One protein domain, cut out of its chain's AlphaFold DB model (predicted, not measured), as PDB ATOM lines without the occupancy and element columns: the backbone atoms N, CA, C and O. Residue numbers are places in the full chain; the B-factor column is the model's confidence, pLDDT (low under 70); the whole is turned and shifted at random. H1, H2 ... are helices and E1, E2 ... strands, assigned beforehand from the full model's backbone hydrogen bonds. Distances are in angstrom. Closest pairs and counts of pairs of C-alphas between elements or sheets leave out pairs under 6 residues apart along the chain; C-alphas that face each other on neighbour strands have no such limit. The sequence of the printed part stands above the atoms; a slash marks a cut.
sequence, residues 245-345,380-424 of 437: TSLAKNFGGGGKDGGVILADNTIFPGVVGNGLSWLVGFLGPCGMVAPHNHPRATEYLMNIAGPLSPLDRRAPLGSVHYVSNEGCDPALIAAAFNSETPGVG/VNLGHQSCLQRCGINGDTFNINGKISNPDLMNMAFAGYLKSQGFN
ATOM      1  N   THR A 245      67.537  86.040  29.172       48.78
ATOM      2  CA  THR A 245      68.157  85.408  30.350       48.78
ATOM      3  C   THR A 245      68.341  86.375  31.518       48.78
ATOM      4  O   THR A 245      68.417  85.940  32.664       48.78
ATOM      5  N   SER A 246      68.436  87.677  31.238       48.50
ATOM      6  CA  SER A 246      68.555  88.736  32.243       48.50
ATOM      7  C   SER A 246      67.188  89.065  32.852       48.50
ATOM      8  O   SER A 246      67.087  89.193  34.069       48.50
ATOM      9  N   LEU A 247      66.121  89.089  32.036       50.91
ATOM     10  CA  LEU A 247      64.740  89.212  32.525       50.91
ATOM     11  C   LEU A 247      64.347  88.021  33.404       50.91
ATOM     12  O   LEU A 247      63.781  88.211  34.474       50.91
ATOM     13  N   ALA A 248      64.704  86.800  32.998       49.56
ATOM     14  CA  ALA A 248      64.330  85.572  33.701       49.56
ATOM     15  C   ALA A 248      64.831  85.491  35.159       49.56
ATOM     16  O   ALA A 248      64.251  84.751  35.955       49.56
ATOM     17  N   LYS A 249      65.882  86.246  35.519       44.03
ATOM     18  CA  LYS A 249      66.405  86.317  36.895       44.03
ATOM     19  C   LYS A 249      65.509  87.126  37.841       44.03
ATOM     20  O   LYS A 249      65.599  86.923  39.046       44.03
ATOM     21  N   ASN A 250      64.617  87.962  37.301       47.91
ATOM     22  CA  ASN A 250      63.747  88.876  38.043       47.91
ATOM     23  C   ASN A 250      62.257  88.524  37.880       47.91
ATOM     24  O   ASN A 250      61.413  89.414  37.803       47.91
ATOM     25  N   PHE A 251      61.908  87.228  37.848       50.12
ATOM     26  CA  PHE A 251      60.527  86.766  38.076       50.12
ATOM     27  C   PHE A 251      60.101  87.175  39.499       50.12
ATOM     28  O   PHE A 251      60.211  86.408  40.449       50.12
ATOM     29  N   GLY A 252      59.695  88.432  39.665       46.31
ATOM     30  CA  GLY A 252      59.530  89.070  40.972       46.31
ATOM     31  C   GLY A 252      58.150  89.672  41.202       46.31
ATOM     32  O   GLY A 252      57.961  90.381  42.177       46.31
ATOM     33  N   GLY A 253      57.182  89.413  40.317       53.75
ATOM     34  CA  GLY A 253      55.800  89.887  40.471       53.75
ATOM     35  C   GLY A 253      54.851  88.947  41.213       53.75
ATOM     36  O   GLY A 253      53.641  89.150  41.197       53.75
ATOM     37  N   GLY A 254      55.362  87.853  41.772       60.59
ATOM     38  CA  GLY A 254      54.557  86.683  42.093       60.59
ATOM     39  C   GLY A 254      54.205  86.510  43.565       60.59
ATOM     40  O   GLY A 254      55.100  86.307  44.383       60.59
ATOM     41  N   GLY A 255      52.916  86.514  43.918       67.81
ATOM     42  CA  GLY A 255      52.460  85.975  45.206       67.81
ATOM     43  C   GLY A 255      52.435  84.440  45.185       67.81
ATOM     44  O   GLY A 255      53.023  83.819  44.311       67.81
ATOM     45  N   LYS A 256      51.769  83.795  46.149       71.81
ATOM     46  CA  LYS A 256      51.899  82.345  46.432       71.81
ATOM     47  C   LYS A 256      51.663  81.384  45.247       71.81
ATOM     48  O   LYS A 256      52.002  80.208  45.371       71.81
ATOM     49  N   ASP A 257      51.078  81.846  44.145       77.81
ATOM     50  CA  ASP A 257      50.550  81.002  43.069       77.81
ATOM     51  C   ASP A 257      51.138  81.290  41.680       77.81
ATOM     52  O   ASP A 257      50.484  81.124  40.656       77.81
ATOM     53  N   GLY A 258      52.386  81.751  41.632       79.56
ATOM     54  CA  GLY A 258      53.138  81.929  40.394       79.56
ATOM     55  C   GLY A 258      53.728  83.321  40.305       79.56
ATOM     56  O   GLY A 258      54.006  83.946  41.325       79.56
ATOM     57  N   GLY A 259      53.932  83.812  39.089       79.69
ATOM     58  CA  GLY A 259      54.563  85.103  38.862       79.69
ATOM     59  C   GLY A 259      54.542  85.508  37.402       79.69
ATOM     60  O   GLY A 259      54.373  84.682  36.509       79.69
ATOM     61  N   VAL A 260      54.731  86.799  37.167       79.62
ATOM     62  CA  VAL A 260      54.832  87.358  35.822       79.62
ATOM     63  C   VAL A 260      56.079  88.220  35.703       79.62
ATOM     64  O   VAL A 260      56.580  88.753  36.698       79.62
ATOM     65  N   ILE A 261      56.552  88.357  34.472       76.81
ATOM     66  CA  ILE A 261      57.556  89.328  34.064       76.81
ATOM     67  C   ILE A 261      56.911  90.245  33.044       76.81
ATOM     68  O   ILE A 261      56.389  89.772  32.036       76.81
ATOM     69  N   LEU A 262      57.017  91.546  33.286       81.50
ATOM     70  CA  LEU A 262      56.680  92.581  32.326       81.50
ATOM     71  C   LEU A 262      57.972  93.125  31.699       81.50
ATOM     72  O   LEU A 262      58.863  93.590  32.398       81.50
ATOM     73  N   ALA A 263      58.066  93.062  30.377       82.69
ATOM     74  CA  ALA A 263      59.093  93.704  29.570       82.69
ATOM     75  C   ALA A 263      58.587  95.081  29.112       82.69
ATOM     76  O   ALA A 263      58.156  95.248  27.968       82.69
ATOM     77  N   ASP A 264      58.583  96.044  30.034       82.38
ATOM     78  CA  ASP A 264      58.303  97.458  29.764       82.38
ATOM     79  C   ASP A 264      59.605  98.257  29.608       82.38
ATOM     80  O   ASP A 264      60.699  97.698  29.689       82.38
ATOM     81  N   ASN A 265      59.516  99.567  29.381       77.75
ATOM     82  CA  ASN A 265      60.718 100.375  29.174       77.75
ATOM     83  C   ASN A 265      61.645 100.467  30.401       77.75
ATOM     84  O   ASN A 265      62.806 100.820  30.227       77.75
ATOM     85  N   THR A 266      61.169 100.131  31.604       72.00
ATOM     86  CA  THR A 266      61.960 100.177  32.844       72.00
ATOM     87  C   THR A 266      62.760  98.895  33.065       72.00
ATOM     88  O   THR A 266      63.804  98.920  33.711       72.00
ATOM     89  N   ILE A 267      62.279  97.778  32.512       70.00
ATOM     90  CA  ILE A 267      62.853  96.434  32.676       70.00
ATOM     91  C   ILE A 267      63.542  95.948  31.392       70.00
ATOM     92  O   ILE A 267      64.477  95.147  31.441       70.00
ATOM     93  N   PHE A 268      63.089  96.419  30.232       75.75
ATOM     94  CA  PHE A 268      63.590  96.030  28.920       75.75
ATOM     95  C   PHE A 268      63.691  97.253  27.996       75.75
ATOM     96  O   PHE A 268      62.795  97.494  27.188       75.75
ATOM     97  N   PRO A 269      64.808  98.008  28.037       73.06
ATOM     98  CA  PRO A 269      65.009  99.203  27.204       73.06
ATOM     99  C   PRO A 269      64.833  98.945  25.700       73.06
ATOM    100  O   PRO A 269      64.503  99.852  24.938       73.06
ATOM    101  N   GLY A 270      64.969  97.684  25.273       74.25
ATOM    102  CA  GLY A 270      64.658  97.228  23.923       74.25
ATOM    103  C   GLY A 270      63.251  97.580  23.436       74.25
ATOM    104  O   GLY A 270      63.077  97.661  22.222       74.25
ATOM    105  N   VAL A 271      62.279  97.859  24.318       79.94
ATOM    106  CA  VAL A 271      60.951  98.323  23.889       79.94
ATOM    107  C   VAL A 271      60.856  99.818  23.580       79.94
ATOM    108  O   VAL A 271      59.958 100.183  22.829       79.94
ATOM    109  N   VAL A 272      61.769 100.672  24.060       81.31
ATOM    110  CA  VAL A 272      61.670 102.144  23.917       81.31
ATOM    111  C   VAL A 272      61.481 102.551  22.452       81.31
ATOM    112  O   VAL A 272      62.222 102.083  21.612       81.31
ATOM    113  N   GLY A 273      60.520 103.383  22.077       81.75
ATOM    114  CA  GLY A 273      60.244 103.747  20.675       81.75
ATOM    115  C   GLY A 273      59.538 102.693  19.790       81.75
ATOM    116  O   GLY A 273      59.387 102.939  18.596       81.75
ATOM    117  N   ASN A 274      59.093 101.542  20.318       85.00
ATOM    118  CA  ASN A 274      58.274 100.559  19.576       85.00
ATOM    119  C   ASN A 274      56.758 100.696  19.818       85.00
ATOM    120  O   ASN A 274      55.965 100.040  19.145       85.00
ATOM    121  N   GLY A 275      56.338 101.485  20.805       88.94
ATOM    122  CA  GLY A 275      54.948 101.640  21.228       88.94
ATOM    123  C   GLY A 275      54.326 100.390  21.860       88.94
ATOM    124  O   GLY A 275      53.105 100.324  21.980       88.94
ATOM    125  N   LEU A 276      55.124  99.386  22.238       92.12
ATOM    126  CA  LEU A 276      54.650  98.082  22.703       92.12
ATOM    127  C   LEU A 276      55.398  97.628  23.956       92.12
ATOM    128  O   LEU A 276      56.584  97.892  24.097       92.12
ATOM    129  N   SER A 277      54.737  96.873  24.825       91.19
ATOM    130  CA  SER A 277      55.396  96.054  25.851       91.19
ATOM    131  C   SER A 277      54.746  94.680  25.915       91.19
ATOM    132  O   SER A 277      53.682  94.454  25.332       91.19
ATOM    133  N   TRP A 278      55.416  93.743  26.578       91.25
ATOM    134  CA  TRP A 278      54.989  92.350  26.632       91.25
ATOM    135  C   TRP A 278      55.128  91.791  28.034       91.25
ATOM    136  O   TRP A 278      56.068  92.122  28.746       91.25
ATOM    137  N   LEU A 279      54.226  90.898  28.411       88.44
ATOM    138  CA  LEU A 279      54.286  90.143  29.651       88.44
ATOM    139  C   LEU A 279      54.308  88.653  29.348       88.44
ATOM    140  O   LEU A 279      53.641  88.186  28.429       88.44
ATOM    141  N   VAL A 280      55.052  87.903  30.154       85.12
ATOM    142  CA  VAL A 280      54.951  86.444  30.236       85.12
ATOM    143  C   VAL A 280      54.669  86.084  31.685       85.12
ATOM    144  O   VAL A 280      55.301  86.617  32.597       85.12
ATOM    145  N   GLY A 281      53.709  85.195  31.902       83.19
ATOM    146  CA  GLY A 281      53.227  84.844  33.227       83.19
ATOM    147  C   GLY A 281      53.001  83.357  33.417       83.19
ATOM    148  O   GLY A 281      52.592  82.652  32.498       83.19
ATOM    149  N   PHE A 282      53.220  82.905  34.646       84.62
ATOM    150  CA  PHE A 282      52.830  81.590  35.128       84.62
ATOM    151  C   PHE A 282      51.778  81.747  36.207       84.62
ATOM    152  O   PHE A 282      51.990  82.464  37.187       84.62
ATOM    153  N   LEU A 283      50.678  81.028  36.034       87.56
ATOM    154  CA  LEU A 283      49.680  80.830  37.070       87.56
ATOM    155  C   LEU A 283      49.758  79.373  37.504       87.56
ATOM    156  O   LEU A 283      49.607  78.463  36.688       87.56
ATOM    157  N   GLY A 284      50.003  79.140  38.785       86.25
ATOM    158  CA  GLY A 284      49.850  77.824  39.374       86.25
ATOM    159  C   GLY A 284      48.387  77.364  39.337       86.25
ATOM    160  O   GLY A 284      47.505  78.065  38.819       86.25
ATOM    161  N   PRO A 285      48.121  76.129  39.782       86.69
ATOM    162  CA  PRO A 285      46.777  75.578  39.773       86.69
ATOM    163  C   PRO A 285      45.857  76.416  40.658       86.69
ATOM    164  O   PRO A 285      46.171  76.672  41.816       86.69
ATOM    165  N   CYS A 286      44.701  76.794  40.121       91.69
ATOM    166  CA  CYS A 286      43.779  77.730  40.760       91.69
ATOM    167  C   CYS A 286      44.311  79.158  40.953       91.69
ATOM    168  O   CYS A 286      43.692  79.902  41.708       91.69
ATOM    169  N   GLY A 287      45.390  79.566  40.279       91.06
ATOM    170  CA  GLY A 287      45.957  80.909  40.417       91.06
ATOM    171  C   GLY A 287      45.218  81.985  39.654       91.06
ATOM    172  O   GLY A 287      44.508  81.720  38.686       91.06
ATOM    173  N   MET A 288      45.389  83.232  40.074       91.44
ATOM    174  CA  MET A 288      44.896  84.385  39.338       91.44
ATOM    175  C   MET A 288      45.841  85.576  39.414       91.44
ATOM    176  O   MET A 288      46.513  85.797  40.418       91.44
ATOM    177  N   VAL A 289      45.843  86.378  38.354       90.75
ATOM    178  CA  VAL A 289      46.226  87.784  38.435       90.75
ATOM    179  C   VAL A 289      45.019  88.531  38.989       90.75
ATOM    180  O   VAL A 289      43.938  88.496  38.393       90.75
ATOM    181  N   ALA A 290      45.197  89.163  40.148       89.94
ATOM    182  CA  ALA A 290      44.138  89.872  40.856       89.94
ATOM    183  C   ALA A 290      43.467  90.934  39.963       89.94
ATOM    184  O   ALA A 290      44.113  91.439  39.043       89.94
ATOM    185  N   PRO A 291      42.211  91.331  40.244       91.88
ATOM    186  CA  PRO A 291      41.542  92.384  39.490       91.88
ATOM    187  C   PRO A 291      42.380  93.662  39.390       91.88
ATOM    188  O   PRO A 291      42.747  94.266  40.405       91.88
ATOM    189  N   HIS A 292      42.680  94.065  38.159       93.56
ATOM    190  CA  HIS A 292      43.550  95.192  37.862       93.56
ATOM    191  C   HIS A 292      43.162  95.890  36.559       93.56
ATOM    192  O   HIS A 292      42.298  95.432  35.811       93.56
ATOM    193  N   ASN A 293      43.802  97.025  36.299       93.56
ATOM    194  CA  ASN A 293      43.726  97.721  35.028       93.56
ATOM    195  C   ASN A 293      45.101  98.203  34.549       93.56
ATOM    196  O   ASN A 293      46.055  98.329  35.320       93.56
ATOM    197  N   HIS A 294      45.158  98.532  33.260       94.94
ATOM    198  CA  HIS A 294      46.302  99.174  32.622       94.94
ATOM    199  C   HIS A 294      45.917 100.607  32.234       94.94
ATOM    200  O   HIS A 294      45.199 100.802  31.252       94.94
ATOM    201  N   PRO A 295      46.344 101.635  32.990       92.88
ATOM    202  CA  PRO A 295      45.919 103.016  32.757       92.88
ATOM    203  C   PRO A 295      46.464 103.609  31.453       92.88
ATOM    204  O   PRO A 295      45.966 104.639  31.005       92.88
ATOM    205  N   ARG A 296      47.489 102.989  30.851       94.69
ATOM    206  CA  ARG A 296      48.140 103.467  29.621       94.69
ATOM    207  C   ARG A 296      48.206 102.431  28.500       94.69
ATOM    208  O   ARG A 296      48.789 102.741  27.468       94.69
ATOM    209  N   ALA A 297      47.623 101.242  28.659       96.38
ATOM    210  CA  ALA A 297      47.532 100.273  27.570       96.38
ATOM    211  C   ALA A 297      46.204  99.518  27.513       96.38
ATOM    212  O   ALA A 297      45.599  99.210  28.531       96.38
ATOM    213  N   THR A 298      45.805  99.168  26.295       96.81
ATOM    214  CA  THR A 298      44.990  97.986  26.017       96.81
ATOM    215  C   THR A 298      45.872  96.751  26.126       96.81
ATOM    216  O   THR A 298      46.966  96.729  25.560       96.81
ATOM    217  N   GLU A 299      45.378  95.728  26.811       95.19
ATOM    218  CA  GLU A 299      46.011  94.419  26.902       95.19
ATOM    219  C   GLU A 299      45.369  93.433  25.931       95.19
ATOM    220  O   GLU A 299      44.141  93.327  25.823       95.19
ATOM    221  N   TYR A 300      46.222  92.675  25.252       95.06
ATOM    222  CA  TYR A 300      45.847  91.486  24.513       95.06
ATOM    223  C   TYR A 300      46.528  90.263  25.122       95.06
ATOM    224  O   TYR A 300      47.719  90.027  24.917       95.06
ATOM    225  N   LEU A 301      45.754  89.473  25.855       93.94
ATOM    226  CA  LEU A 301      46.201  88.276  26.543       93.94
ATOM    227  C   LEU A 301      46.145  87.050  25.617       93.94
ATOM    228  O   LEU A 301      45.236  86.829  24.814       93.94
ATOM    229  N   MET A 302      47.129  86.184  25.761       90.50
ATOM    230  CA  MET A 302      47.277  84.927  25.056       90.50
ATOM    231  C   MET A 302      47.515  83.831  26.090       90.50
ATOM    232  O   MET A 302      48.504  83.829  26.812       90.50
ATOM    233  N   ASN A 303      46.608  82.863  26.152       89.81
ATOM    234  CA  ASN A 303      46.877  81.592  26.807       89.81
ATOM    235  C   ASN A 303      47.786  80.774  25.892       89.81
ATOM    236  O   ASN A 303      47.361  80.406  24.793       89.81
ATOM    237  N   ILE A 304      49.006  80.523  26.343       87.69
ATOM    238  CA  ILE A 304      49.981  79.707  25.624       87.69
ATOM    239  C   ILE A 304      49.749  78.232  25.948       87.69
ATOM    240  O   ILE A 304      49.764  77.395  25.048       87.69
ATOM    241  N   ALA A 305      49.514  77.916  27.223       84.38
ATOM    242  CA  ALA A 305      49.299  76.557  27.693       84.38
ATOM    243  C   ALA A 305      48.485  76.545  28.993       84.38
ATOM    244  O   ALA A 305      48.649  77.404  29.853       84.38
ATOM    245  N   GLY A 306      47.663  75.513  29.166       83.31
ATOM    246  CA  GLY A 306      46.906  75.261  30.386       83.31
ATOM    247  C   GLY A 306      45.511  75.898  30.388       83.31
ATOM    248  O   GLY A 306      45.058  76.440  29.376       83.31
ATOM    249  N   PRO A 307      44.774  75.773  31.499       82.44
ATOM    250  CA  PRO A 307      43.435  76.331  31.651       82.44
ATOM    251  C   PRO A 307      43.487  77.840  31.916       82.44
ATOM    252  O   PRO A 307      44.274  78.301  32.737       82.44
ATOM    253  N   LEU A 308      42.612  78.614  31.264       87.88
ATOM    254  CA  LEU A 308      42.505  80.056  31.505       87.88
ATOM    255  C   LEU A 308      41.069  80.560  31.334       87.88
ATOM    256  O   LEU A 308      40.377  80.162  30.395       87.88
ATOM    257  N   SER A 309      40.660  81.451  32.230       86.44
ATOM    258  CA  SER A 309      39.352  82.098  32.322       86.44
ATOM    259  C   SER A 309      39.545  83.574  32.716       86.44
ATOM    260  O   SER A 309      40.461  83.862  33.490       86.44
ATOM    261  N   PRO A 310      38.724  84.524  32.230       82.19
ATOM    262  CA  PRO A 310      37.634  84.356  31.264       82.19
ATOM    263  C   PRO A 310      38.124  84.131  29.817       82.19
ATOM    264  O   PRO A 310      39.310  84.227  29.508       82.19
ATOM    265  N   LEU A 311      37.193  83.792  28.912       67.81
ATOM    266  CA  LEU A 311      37.494  83.565  27.489       67.81
ATOM    267  C   LEU A 311      37.790  84.853  26.709       67.81
ATOM    268  O   LEU A 311      38.480  84.772  25.691       67.81
ATOM    269  N   ASP A 312      37.270  86.011  27.141       77.81
ATOM    270  CA  ASP A 312      37.650  87.287  26.527       77.81
ATOM    271  C   ASP A 312      39.028  87.698  27.031       77.81
ATOM    272  O   ASP A 312      39.267  87.807  28.231       77.81
ATOM    273  N   ARG A 313      39.938  87.886  26.083       86.12
ATOM    274  CA  ARG A 313      41.358  88.129  26.334       86.12
ATOM    275  C   ARG A 313      41.789  89.536  25.957       86.12
ATOM    276  O   ARG A 313      42.978  89.813  25.849       86.12
ATOM    277  N   ARG A 314      40.827  90.412  25.691       91.44
ATOM    278  CA  ARG A 314      41.074  91.822  25.420       91.44
ATOM    279  C   ARG A 314      40.632  92.621  26.628       91.44
ATOM    280  O   ARG A 314      39.454  92.602  26.966       91.44
ATOM    281  N   ALA A 315      41.553  93.369  27.216       93.81
ATOM    282  CA  ALA A 315      41.220  94.388  28.195       93.81
ATOM    283  C   ALA A 315      41.472  95.760  27.562       93.81
ATOM    284  O   ALA A 315      42.627  96.164  27.415       93.81
ATOM    285  N   PRO A 316      40.422  96.486  27.133       96.44
ATOM    286  CA  PRO A 316      40.565  97.856  26.660       96.44
ATOM    287  C   PRO A 316      41.309  98.746  27.659       96.44
ATOM    288  O   PRO A 316      41.265  98.514  28.869       96.44
ATOM    289  N   LEU A 317      41.943  99.797  27.146       96.56
ATOM    290  CA  LEU A 317      42.657 100.794  27.943       96.56
ATOM    291  C   LEU A 317      41.865 101.230  29.186       96.56
ATOM    292  O   LEU A 317      40.730 101.689  29.078       96.56
ATOM    293  N   GLY A 318      42.480 101.091  30.363       93.75
ATOM    294  CA  GLY A 318      41.907 101.481  31.651       93.75
ATOM    295  C   GLY A 318      40.796 100.571  32.184       93.75
ATOM    296  O   GLY A 318      40.387 100.755  33.331       93.75
ATOM    297  N   SER A 319      40.332  99.588  31.403       95.50
ATOM    298  CA  SER A 319      39.301  98.647  31.842       95.50
ATOM    299  C   SER A 319      39.816  97.726  32.944       95.50
ATOM    300  O   SER A 319      40.968  97.282  32.943       95.50
ATOM    301  N   VAL A 320      38.935  97.454  33.901       94.12
ATOM    302  CA  VAL A 320      39.196  96.501  34.974       94.12
ATOM    303  C   VAL A 320      38.960  95.098  34.451       94.12
ATOM    304  O   VAL A 320      37.890  94.802  33.920       94.12
ATOM    305  N   HIS A 321      39.933  94.225  34.654       94.38
ATOM    306  CA  HIS A 321      39.837  92.822  34.292       94.38
ATOM    307  C   HIS A 321      40.660  91.967  35.266       94.38
ATOM    308  O   HIS A 321      41.300  92.474  36.187       94.38
ATOM    309  N   TYR A 322      40.597  90.651  35.099       93.19
ATOM    310  CA  TYR A 322      41.376  89.682  35.862       93.19
ATOM    311  C   TYR A 322      41.659  88.469  34.980       93.19
ATOM    312  O   TYR A 322      40.980  88.244  33.976       93.19
ATOM    313  N   VAL A 323      42.649  87.675  35.376       91.94
ATOM    314  CA  VAL A 323      43.033  86.458  34.659       91.94
ATOM    315  C   VAL A 323      43.125  85.333  35.670       91.94
ATOM    316  O   VAL A 323      43.884  85.448  36.621       91.94
ATOM    317  N   SER A 324      42.382  84.247  35.483       92.25
ATOM    318  CA  SER A 324      42.366  83.113  36.406       92.25
ATOM    319  C   SER A 324      42.609  81.790  35.688       92.25
ATOM    320  O   SER A 324      41.979  81.463  34.684       92.25
ATOM    321  N   ASN A 325      43.520  80.996  36.235       92.00
ATOM    322  CA  ASN A 325      43.620  79.577  35.968       92.00
ATOM    323  C   ASN A 325      42.588  78.846  36.832       92.00
ATOM    324  O   ASN A 325      42.781  78.670  38.026       92.00
ATOM    325  N   GLU A 326      41.497  78.380  36.231       90.25
ATOM    326  CA  GLU A 326      40.476  77.603  36.941       90.25
ATOM    327  C   GLU A 326      40.720  76.082  36.877       90.25
ATOM    328  O   GLU A 326      39.819  75.297  37.176       90.25
ATOM    329  N   GLY A 327      41.894  75.606  36.460       88.44
ATOM    330  CA  GLY A 327      42.215  74.177  36.477       88.44
ATOM    331  C   GLY A 327      43.209  73.776  37.561       88.44
ATOM    332  O   GLY A 327      43.760  74.599  38.287       88.44
ATOM    333  N   CYS A 328      43.408  72.460  37.668       87.69
ATOM    334  CA  CYS A 328      44.283  71.847  38.671       87.69
ATOM    335  C   CYS A 328      45.725  71.649  38.183       87.69
ATOM    336  O   CYS A 328      46.553  71.142  38.934       87.69
ATOM    337  N   ASP A 329      46.012  72.046  36.944       84.75
ATOM    338  CA  ASP A 329      47.345  72.065  36.352       84.75
ATOM    339  C   ASP A 329      47.760  73.533  36.116       84.75
ATOM    340  O   ASP A 329      46.877  74.377  35.932       84.75
ATOM    341  N   PRO A 330      49.063  73.872  36.116       85.06
ATOM    342  CA  PRO A 330      49.528  75.234  35.850       85.06
ATOM    343  C   PRO A 330      49.155  75.755  34.454       85.06
ATOM    344  O   PRO A 330      48.941  74.980  33.519       85.06
ATOM    345  N   ALA A 331      49.155  77.079  34.308       86.75
ATOM    346  CA  ALA A 331      48.948  77.786  33.052       86.75
ATOM    347  C   ALA A 331      50.117  78.732  32.737       86.75
ATOM    348  O   ALA A 331      50.694  79.359  33.628       86.75
ATOM    349  N   LEU A 332      50.436  78.846  31.448       87.00
ATOM    350  CA  LEU A 332      51.388  79.795  30.884       87.00
ATOM    351  C   LEU A 332      50.629  80.803  30.028       87.00
ATOM    352  O   LEU A 332      49.928  80.442  29.078       87.00
ATOM    353  N   ILE A 333      50.818  82.074  30.347       90.19
ATOM    354  CA  ILE A 333      50.195  83.200  29.667       90.19
ATOM    355  C   ILE A 333      51.256  84.120  29.073       90.19
ATOM    356  O   ILE A 333      52.365  84.240  29.592       90.19
ATOM    357  N   ALA A 334      50.891  84.796  27.997       91.31
ATOM    358  CA  ALA A 334      51.606  85.945  27.473       91.31
ATOM    359  C   ALA A 334      50.608  87.081  27.255       91.31
ATOM    360  O   ALA A 334      49.459  86.816  26.925       91.31
ATOM    361  N   ALA A 335      51.022  88.328  27.409       93.25
ATOM    362  CA  ALA A 335      50.191  89.478  27.091       93.25
ATOM    363  C   ALA A 335      50.989  90.510  26.301       93.25
ATOM    364  O   ALA A 335      52.189  90.667  26.516       93.25
ATOM    365  N   ALA A 336      50.322  91.200  25.386       94.62
ATOM    366  CA  ALA A 336      50.875  92.328  24.654       94.62
ATOM    367  C   ALA A 336      50.120  93.601  25.028       94.62
ATOM    368  O   ALA A 336      48.896  93.590  25.162       94.62
ATOM    369  N   PHE A 337      50.846  94.706  25.133       95.88
ATOM    370  CA  PHE A 337      50.300  96.009  25.475       95.88
ATOM    371  C   PHE A 337      50.636  97.010  24.381       95.88
ATOM    372  O   PHE A 337      51.780  97.070  23.936       95.88
ATOM    373  N   ASN A 338      49.678  97.851  23.994       95.75
ATOM    374  CA  ASN A 338      49.895  98.939  23.028       95.75
ATOM    375  C   ASN A 338      50.536 100.197  23.654       95.75
ATOM    376  O   ASN A 338      50.212 101.325  23.283       95.75
ATOM    377  N   SER A 339      51.409  99.994  24.636       93.56
ATOM    378  CA  SER A 339      52.257 101.018  25.236       93.56
ATOM    379  C   SER A 339      53.506 100.355  25.790       93.56
ATOM    380  O   SER A 339      53.439  99.276  26.380       93.56
ATOM    381  N   GLU A 340      54.638 101.034  25.668       90.12
ATOM    382  CA  GLU A 340      55.907 100.617  26.278       90.12
ATOM    383  C   GLU A 340      55.870 100.699  27.799       90.12
ATOM    384  O   GLU A 340      56.750 100.168  28.466       90.12
ATOM    385  N   THR A 341      54.873 101.400  28.342       88.75
ATOM    386  CA  THR A 341      54.699 101.636  29.770       88.75
ATOM    387  C   THR A 341      53.230 101.489  30.157       88.75
ATOM    388  O   THR A 341      52.546 102.469  30.460       88.75
ATOM    389  N   PRO A 342      52.689 100.265  30.168       90.81
ATOM    390  CA  PRO A 342      51.252 100.049  30.311       90.81
ATOM    391  C   PRO A 342      50.724 100.551  31.663       90.81
ATOM    392  O   PRO A 342      49.579 101.001  31.757       90.81
ATOM    393  N   GLY A 343      51.592 100.545  32.687       87.56
ATOM    394  CA  GLY A 343      51.225 100.762  34.085       87.56
ATOM    395  C   GLY A 343      50.352  99.619  34.597       87.56
ATOM    396  O   GLY A 343      49.758  98.903  33.805       87.56
ATOM    397  N   VAL A 344      50.245  99.434  35.906       87.19
ATOM    398  CA  VAL A 344      49.303  98.470  36.486       87.19
ATOM    399  C   VAL A 344      48.672  99.066  37.732       87.19
ATOM    400  O   VAL A 344      49.356  99.679  38.552       87.19
ATOM    401  N   GLY A 345      47.360  98.907  37.855       86.75
ATOM    402  CA  GLY A 345      46.589  99.330  39.008       86.75
ATOM    403  C   GLY A 345      45.757  98.189  39.565       86.75
ATOM    404  O   GLY A 345      44.762  97.815  38.957       86.75
ATOM    405  N   VAL A 380      49.874  88.154  41.721       86.62
ATOM    406  CA  VAL A 380      49.522  86.771  41.409       86.62
ATOM    407  C   VAL A 380      49.193  86.058  42.709       86.62
ATOM    408  O   VAL A 380      50.051  85.929  43.581       86.62
ATOM    409  N   ASN A 381      47.961  85.607  42.873       87.62
ATOM    410  CA  ASN A 381      47.483  85.019  44.115       87.62
ATOM    411  C   ASN A 381      46.604  83.797  43.860       87.62
ATOM    412  O   ASN A 381      46.322  83.438  42.720       87.62
ATOM    413  N   LEU A 382      46.219  83.137  44.950       89.62
ATOM    414  CA  LEU A 382      45.279  82.029  44.887       89.62
ATOM    415  C   LEU A 382      43.903  82.558  44.488       89.62
ATOM    416  O   LEU A 382      43.402  83.512  45.080       89.62
ATOM    417  N   GLY A 383      43.321  81.903  43.493       88.25
ATOM    418  CA  GLY A 383      42.046  82.218  42.875       88.25
ATOM    419  C   GLY A 383      40.829  81.810  43.701       88.25
ATOM    420  O   GLY A 383      40.787  81.885  44.928       88.25
ATOM    421  N   HIS A 384      39.787  81.371  43.003       90.25
ATOM    422  CA  HIS A 384      38.509  81.031  43.620       90.25
ATOM    423  C   HIS A 384      38.609  79.836  44.582       90.25
ATOM    424  O   HIS A 384      39.100  78.763  44.223       90.25
ATOM    425  N   GLN A 385      38.003  79.969  45.767       91.75
ATOM    426  CA  GLN A 385      37.956  78.905  46.780       91.75
ATOM    427  C   GLN A 385      37.344  77.596  46.255       91.75
ATOM    428  O   GLN A 385      37.771  76.506  46.635       91.75
ATOM    429  N   SER A 386      36.364  77.689  45.354       93.25
ATOM    430  CA  SER A 386      35.748  76.529  44.702       93.25
ATOM    431  C   SER A 386      36.741  75.739  43.842       93.25
ATOM    432  O   SER A 386      36.669  74.509  43.797       93.25
ATOM    433  N   CYS A 387      37.693  76.416  43.194       93.69
ATOM    434  CA  CYS A 387      38.772  75.760  42.463       93.69
ATOM    435  C   CYS A 387      39.708  75.042  43.436       93.69
ATOM    436  O   CYS A 387      39.950  73.846  43.272       93.69
ATOM    437  N   LEU A 388      40.153  75.733  44.491       93.00
ATOM    438  CA  LEU A 388      41.061  75.166  45.491       93.00
ATOM    439  C   LEU A 388      40.492  73.883  46.107       93.00
ATOM    440  O   LEU A 388      41.174  72.862  46.155       93.00
ATOM    441  N   GLN A 389      39.211  73.896  46.486       94.81
ATOM    442  CA  GLN A 389      38.512  72.716  46.999       94.81
ATOM    443  C   GLN A 389      38.461  71.577  45.976       94.81
ATOM    444  O   GLN A 389      38.760  70.433  46.317       94.81
ATOM    445  N   ARG A 390      38.119  71.879  44.718       94.44
ATOM    446  CA  ARG A 390      38.059  70.879  43.640       94.44
ATOM    447  C   ARG A 390      39.422  70.248  43.355       94.44
ATOM    448  O   ARG A 390      39.477  69.058  43.059       94.44
ATOM    449  N   CYS A 391      40.494  71.025  43.447       90.00
ATOM    450  CA  CYS A 391      41.857  70.570  43.187       90.00
ATOM    451  C   CYS A 391      42.582  70.050  44.442       90.00
ATOM    452  O   CYS A 391      43.731  69.631  44.344       90.00
ATOM    453  N   GLY A 392      41.933  70.056  45.614       92.94
ATOM    454  CA  GLY A 392      42.530  69.592  46.870       92.94
ATOM    455  C   GLY A 392      43.673  70.476  47.382       92.94
ATOM    456  O   GLY A 392      44.569  69.986  48.069       92.94
ATOM    457  N   ILE A 393      43.664  71.767  47.043       88.50
ATOM    458  CA  ILE A 393      44.701  72.733  47.415       88.50
ATOM    459  C   ILE A 393      44.311  73.424  48.724       88.50
ATOM    460  O   ILE A 393      43.233  74.003  48.845       88.50
ATOM    461  N   ASN A 394      45.212  73.398  49.706       89.25
ATOM    462  CA  ASN A 394      45.068  74.165  50.942       89.25
ATOM    463  C   ASN A 394      45.746  75.535  50.778       89.25
ATOM    464  O   ASN A 394      46.973  75.612  50.776       89.25
ATOM    465  N   GLY A 395      44.958  76.609  50.678       85.38
ATOM    466  CA  GLY A 395      45.469  77.962  50.422       85.38
ATOM    467  C   GLY A 395      46.364  78.562  51.517       85.38
ATOM    468  O   GLY A 395      47.175  79.448  51.235       85.38
ATOM    469  N   ASP A 396      46.299  78.047  52.746       84.31
ATOM    470  CA  ASP A 396      47.146  78.521  53.847       84.31
ATOM    471  C   ASP A 396      48.585  78.024  53.692       84.31
ATOM    472  O   ASP A 396      49.546  78.737  53.987       84.31
ATOM    473  N   THR A 397      48.730  76.798  53.186       83.44
ATOM    474  CA  THR A 397      50.013  76.078  53.090       83.44
ATOM    475  C   THR A 397      50.555  75.985  51.667       83.44
ATOM    476  O   THR A 397      51.731  75.654  51.464       83.44
ATOM    477  N   PHE A 398      49.723  76.269  50.666       83.44
ATOM    478  CA  PHE A 398      50.136  76.265  49.277       83.44
ATOM    479  C   PHE A 398      51.025  77.470  48.976       83.44
ATOM    480  O   PHE A 398      50.701  78.617  49.278       83.44
ATOM    481  N   ASN A 399      52.170  77.178  48.374       80.19
ATOM    482  CA  ASN A 399      53.079  78.159  47.815       80.19
ATOM    483  C   ASN A 399      53.904  77.447  46.746       80.19
ATOM    484  O   ASN A 399      54.581  76.457  47.059       80.19
ATOM    485  N   ILE A 400      53.798  77.914  45.506       75.38
ATOM    486  CA  ILE A 400      54.567  77.395  44.373       75.38
ATOM    487  C   ILE A 400      55.939  78.076  44.277       75.38
ATOM    488  O   ILE A 400      56.926  77.443  43.886       75.38
ATOM    489  N   ASN A 401      56.025  79.328  44.735       64.94
ATOM    490  CA  ASN A 401      57.238  80.129  44.718       64.94
ATOM    491  C   ASN A 401      58.220  79.569  45.757       64.94
ATOM    492  O   ASN A 401      57.957  79.558  46.961       64.94
ATOM    493  N   GLY A 402      59.346  79.047  45.269       57.19
ATOM    494  CA  GLY A 402      60.381  78.391  46.077       57.19
ATOM    495  C   GLY A 402      60.359  76.859  46.049       57.19
ATOM    496  O   GLY A 402      61.272  76.242  46.591       57.19
ATOM    497  N   LYS A 403      59.364  76.233  45.405       57.97
ATOM    498  CA  LYS A 403      59.322  74.769  45.213       57.97
ATOM    499  C   LYS A 403      59.659  74.333  43.790       57.97
ATOM    500  O   LYS A 403      60.013  73.176  43.591       57.97
ATOM    501  N   ILE A 404      59.506  75.228  42.817       59.53
ATOM    502  CA  ILE A 404      59.542  74.911  41.388       59.53
ATOM    503  C   ILE A 404      60.276  76.043  40.658       59.53
ATOM    504  O   ILE A 404      60.031  77.215  40.948       59.53
ATOM    505  N   SER A 405      61.202  75.708  39.753       63.72
ATOM    506  CA  SER A 405      61.887  76.707  38.921       63.72
ATOM    507  C   SER A 405      61.014  77.139  37.732       63.72
ATOM    508  O   SER A 405      60.077  76.438  37.354       63.72
ATOM    509  N   ASN A 406      61.314  78.274  37.092       62.00
ATOM    510  CA  ASN A 406      60.536  78.729  35.926       62.00
ATOM    511  C   ASN A 406      60.522  77.709  34.766       62.00
ATOM    512  O   ASN A 406      59.445  77.466  34.220       62.00
ATOM    513  N   PRO A 407      61.654  77.067  34.396       66.75
ATOM    514  CA  PRO A 407      61.638  75.983  33.412       66.75
ATOM    515  C   PRO A 407      60.712  74.825  33.798       66.75
ATOM    516  O   PRO A 407      60.014  74.284  32.943       66.75
ATOM    517  N   ASP A 408      60.657  74.468  35.080       67.81
ATOM    518  CA  ASP A 408      59.774  73.401  35.555       67.81
ATOM    519  C   ASP A 408      58.297  73.807  35.434       67.81
ATOM    520  O   ASP A 408      57.483  73.012  34.967       67.81
ATOM    521  N   LEU A 409      57.952  75.058  35.765       69.19
ATOM    522  CA  LEU A 409      56.598  75.591  35.573       69.19
ATOM    523  C   LEU A 409      56.181  75.585  34.101       69.19
ATOM    524  O   LEU A 409      55.055  75.194  33.798       69.19
ATOM    525  N   MET A 410      57.087  75.952  33.186       70.75
ATOM    526  CA  MET A 410      56.842  75.851  31.742       70.75
ATOM    527  C   MET A 410      56.517  74.416  31.348       70.75
ATOM    528  O   MET A 410      55.478  74.157  30.742       70.75
ATOM    529  N   ASN A 411      57.386  73.479  31.727       69.75
ATOM    530  CA  ASN A 411      57.226  72.069  31.396       69.75
ATOM    531  C   ASN A 411      55.902  71.522  31.940       69.75
ATOM    532  O   ASN A 411      55.194  70.807  31.233       69.75
ATOM    533  N   MET A 412      55.527  71.900  33.165       70.25
ATOM    534  CA  MET A 412      54.254  71.510  33.770       70.25
ATOM    535  C   MET A 412      53.047  72.135  33.066       70.25
ATOM    536  O   MET A 412      52.070  71.427  32.843       70.25
ATOM    537  N   ALA A 413      53.099  73.414  32.685       71.75
ATOM    538  CA  ALA A 413      52.012  74.069  31.957       71.75
ATOM    539  C   ALA A 413      51.801  73.433  30.574       71.75
ATOM    540  O   ALA A 413      50.673  73.110  30.198       71.75
ATOM    541  N   PHE A 414      52.884  73.174  29.833       75.06
ATOM    542  CA  PHE A 414      52.823  72.485  28.542       75.06
ATOM    543  C   PHE A 414      52.359  71.033  28.678       75.06
ATOM    544  O   PHE A 414      51.558  70.570  27.864       75.06
ATOM    545  N   ALA A 415      52.798  70.316  29.715       69.81
ATOM    546  CA  ALA A 415      52.302  68.976  30.000       69.81
ATOM    547  C   ALA A 415      50.806  68.991  30.372       69.81
ATOM    548  O   ALA A 415      50.009  68.246  29.815       69.81
ATOM    549  N   GLY A 416      50.368  69.889  31.253       67.94
ATOM    550  CA  GLY A 416      48.946  70.053  31.568       67.94
ATOM    551  C   GLY A 416      48.116  70.360  30.317       67.94
ATOM    552  O   GLY A 416      47.078  69.742  30.078       67.94
ATOM    553  N   TYR A 417      48.617  71.254  29.461       72.44
ATOM    554  CA  TYR A 417      47.984  71.598  28.192       72.44
ATOM    555  C   TYR A 417      47.838  70.397  27.263       72.44
ATOM    556  O   TYR A 417      46.722  70.060  26.873       72.44
ATOM    557  N   LEU A 418      48.937  69.726  26.934       73.62
ATOM    558  CA  LEU A 418      48.936  68.576  26.034       73.62
ATOM    559  C   LEU A 418      48.013  67.462  26.570       73.62
ATOM    560  O   LEU A 418      47.181  66.949  25.822       73.62
ATOM    561  N   LYS A 419      48.042  67.184  27.879       70.25
ATOM    562  CA  LYS A 419      47.094  66.274  28.543       70.25
ATOM    563  C   LYS A 419      45.638  66.706  28.343       70.25
ATOM    564  O   LYS A 419      44.797  65.874  28.010       70.25
ATOM    565  N   SER A 420      45.330  67.995  28.517       69.25
ATOM    566  CA  SER A 420      43.974  68.535  28.317       69.25
ATOM    567  C   SER A 420      43.483  68.406  26.871       69.25
ATOM    568  O   SER A 420      42.287  68.236  26.644       69.25
ATOM    569  N   GLN A 421      44.400  68.423  25.898       76.44
ATOM    570  CA  GLN A 421      44.100  68.204  24.481       76.44
ATOM    571  C   GLN A 421      43.954  66.713  24.124       76.44
ATOM    572  O   GLN A 421      43.770  66.371  22.957       76.44
ATOM    573  N   GLY A 422      44.032  65.811  25.108       73.69
ATOM    574  CA  GLY A 422      43.961  64.367  24.889       73.69
ATOM    575  C   GLY A 422      45.233  63.783  24.277       73.69
ATOM    576  O   GLY A 422      45.184  62.696  23.701       73.69
ATOM    577  N   PHE A 423      46.365  64.489  24.377       72.56
ATOM    578  CA  PHE A 423      47.648  63.962  23.931       72.56
ATOM    579  C   PHE A 423      48.043  62.768  24.805       72.56
ATOM    580  O   PHE A 423      48.067  62.867  26.034       72.56
ATOM    581  N   ASN A 424      48.345  61.636  24.166       64.44
ATOM    582  CA  ASN A 424      48.845  60.464  24.866       64.44
ATOM    583  C   ASN A 424      50.374  60.537  24.964       64.44
ATOM    584  O   ASN A 424      51.066  60.578  23.950       64.44
TER     585      ASN A 424
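AT A GLANCE: This is residues 245 to 345 and 380 to 424 of the 437 residues of the protein "Cupin type-1 domain-containing protein" of Saitozyma podzolica (UniProt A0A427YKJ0). Two sheets face each other as a sandwich, a twisted one of four strands and a smaller one of three; on the other face of the larger sheet the long helix H3 crosses one end of the strands, and the small helix H1 packs on edge strand E1. The long loop between E1 and E2 lies at one end of the longest axis, and H2 at the other. The printed part has 146 residues, under half of them in named elements, in the order H1 E1 E2 E3 E4 E5 E6 E7 H2 H3; the class is mixed, helices and strands. The sheets run E1 E2 E6 E4 and E5 E3 E7, both antiparallel. The whole is compact, with a radius of gyration of the C-alphas of 15.0 A and spans of 45 by 33 by 32 A.

HOW THE PARTS SIT: Start with inner strand E2, residues 277 to 283. Its hairpin partner E1, residues 258 to 263, is antiparallel to it, with N 261 and O 280 2.8 A apart. On the other side of E2 runs E6, residues 331 to 337, with N 279 and O 335 at 2.8 A, and beyond it edge strand E4, residues 299 to 305, with N 302 and O 334 at 2.7 A. In the sandwich, two sheets face to face whose parts that face each other are 10.1 A apart centre to centre, look next for E3, residues 287 to 293, the inner strand of the smaller sheet, with neighbours E5, residues 321 to 324, N 289 and O 323 being 2.8 A apart, and E7, residues 380 to 382, N 288 and O 381 being 2.8 A apart. H3, residues 406 to 420, is on the larger sheet at a height of 6.1 A, over E2 and E6 and across the strands, at 66 degrees to E2 on the local plane; the C-alphas of Ala 331 and Ala 413, its closest to E6, are 4.9 A apart. H1, residues 245 to 250, is on that sheet too, its closest C-alphas to E1 being Leu 247 and Ile 261 at 7.3 A; with H1 and H3 on one face, sheet and helices make two layers. H2, residues 385 to 391, is on neither sheet. Every O i to N i+4 pair is within hydrogen-bond range in H2 and H3; H1 has 0 of 2, but 2 of 3 O i to N i+3 pairs.

IN THESE COORDINATES: Find C-alpha 277 at (55.396, 96.054, 25.851), where E2 begins its 19.8 A; E6 is equally 19.8 A, E4 18.2 A, E3 17.8 A and E1 17.1 A. E5, E7, H1 and H2 are shorter. H3 runs 20.9 A to C-alpha 420 at (43.974, 68.535, 28.317).

THE WHOLE: The farthest C-alphas, Gly 273 and Gly 392, are 46.5 A apart. Residues 346 to 379 are not printed; C-alphas 345 and 380 stand 13.1 A apart across this cut. The long links are E1 to E2, E4 to E5 and H2 to H3. Confidence is under 70 in 26 residues, among them 245 to 255 and 401 to 409.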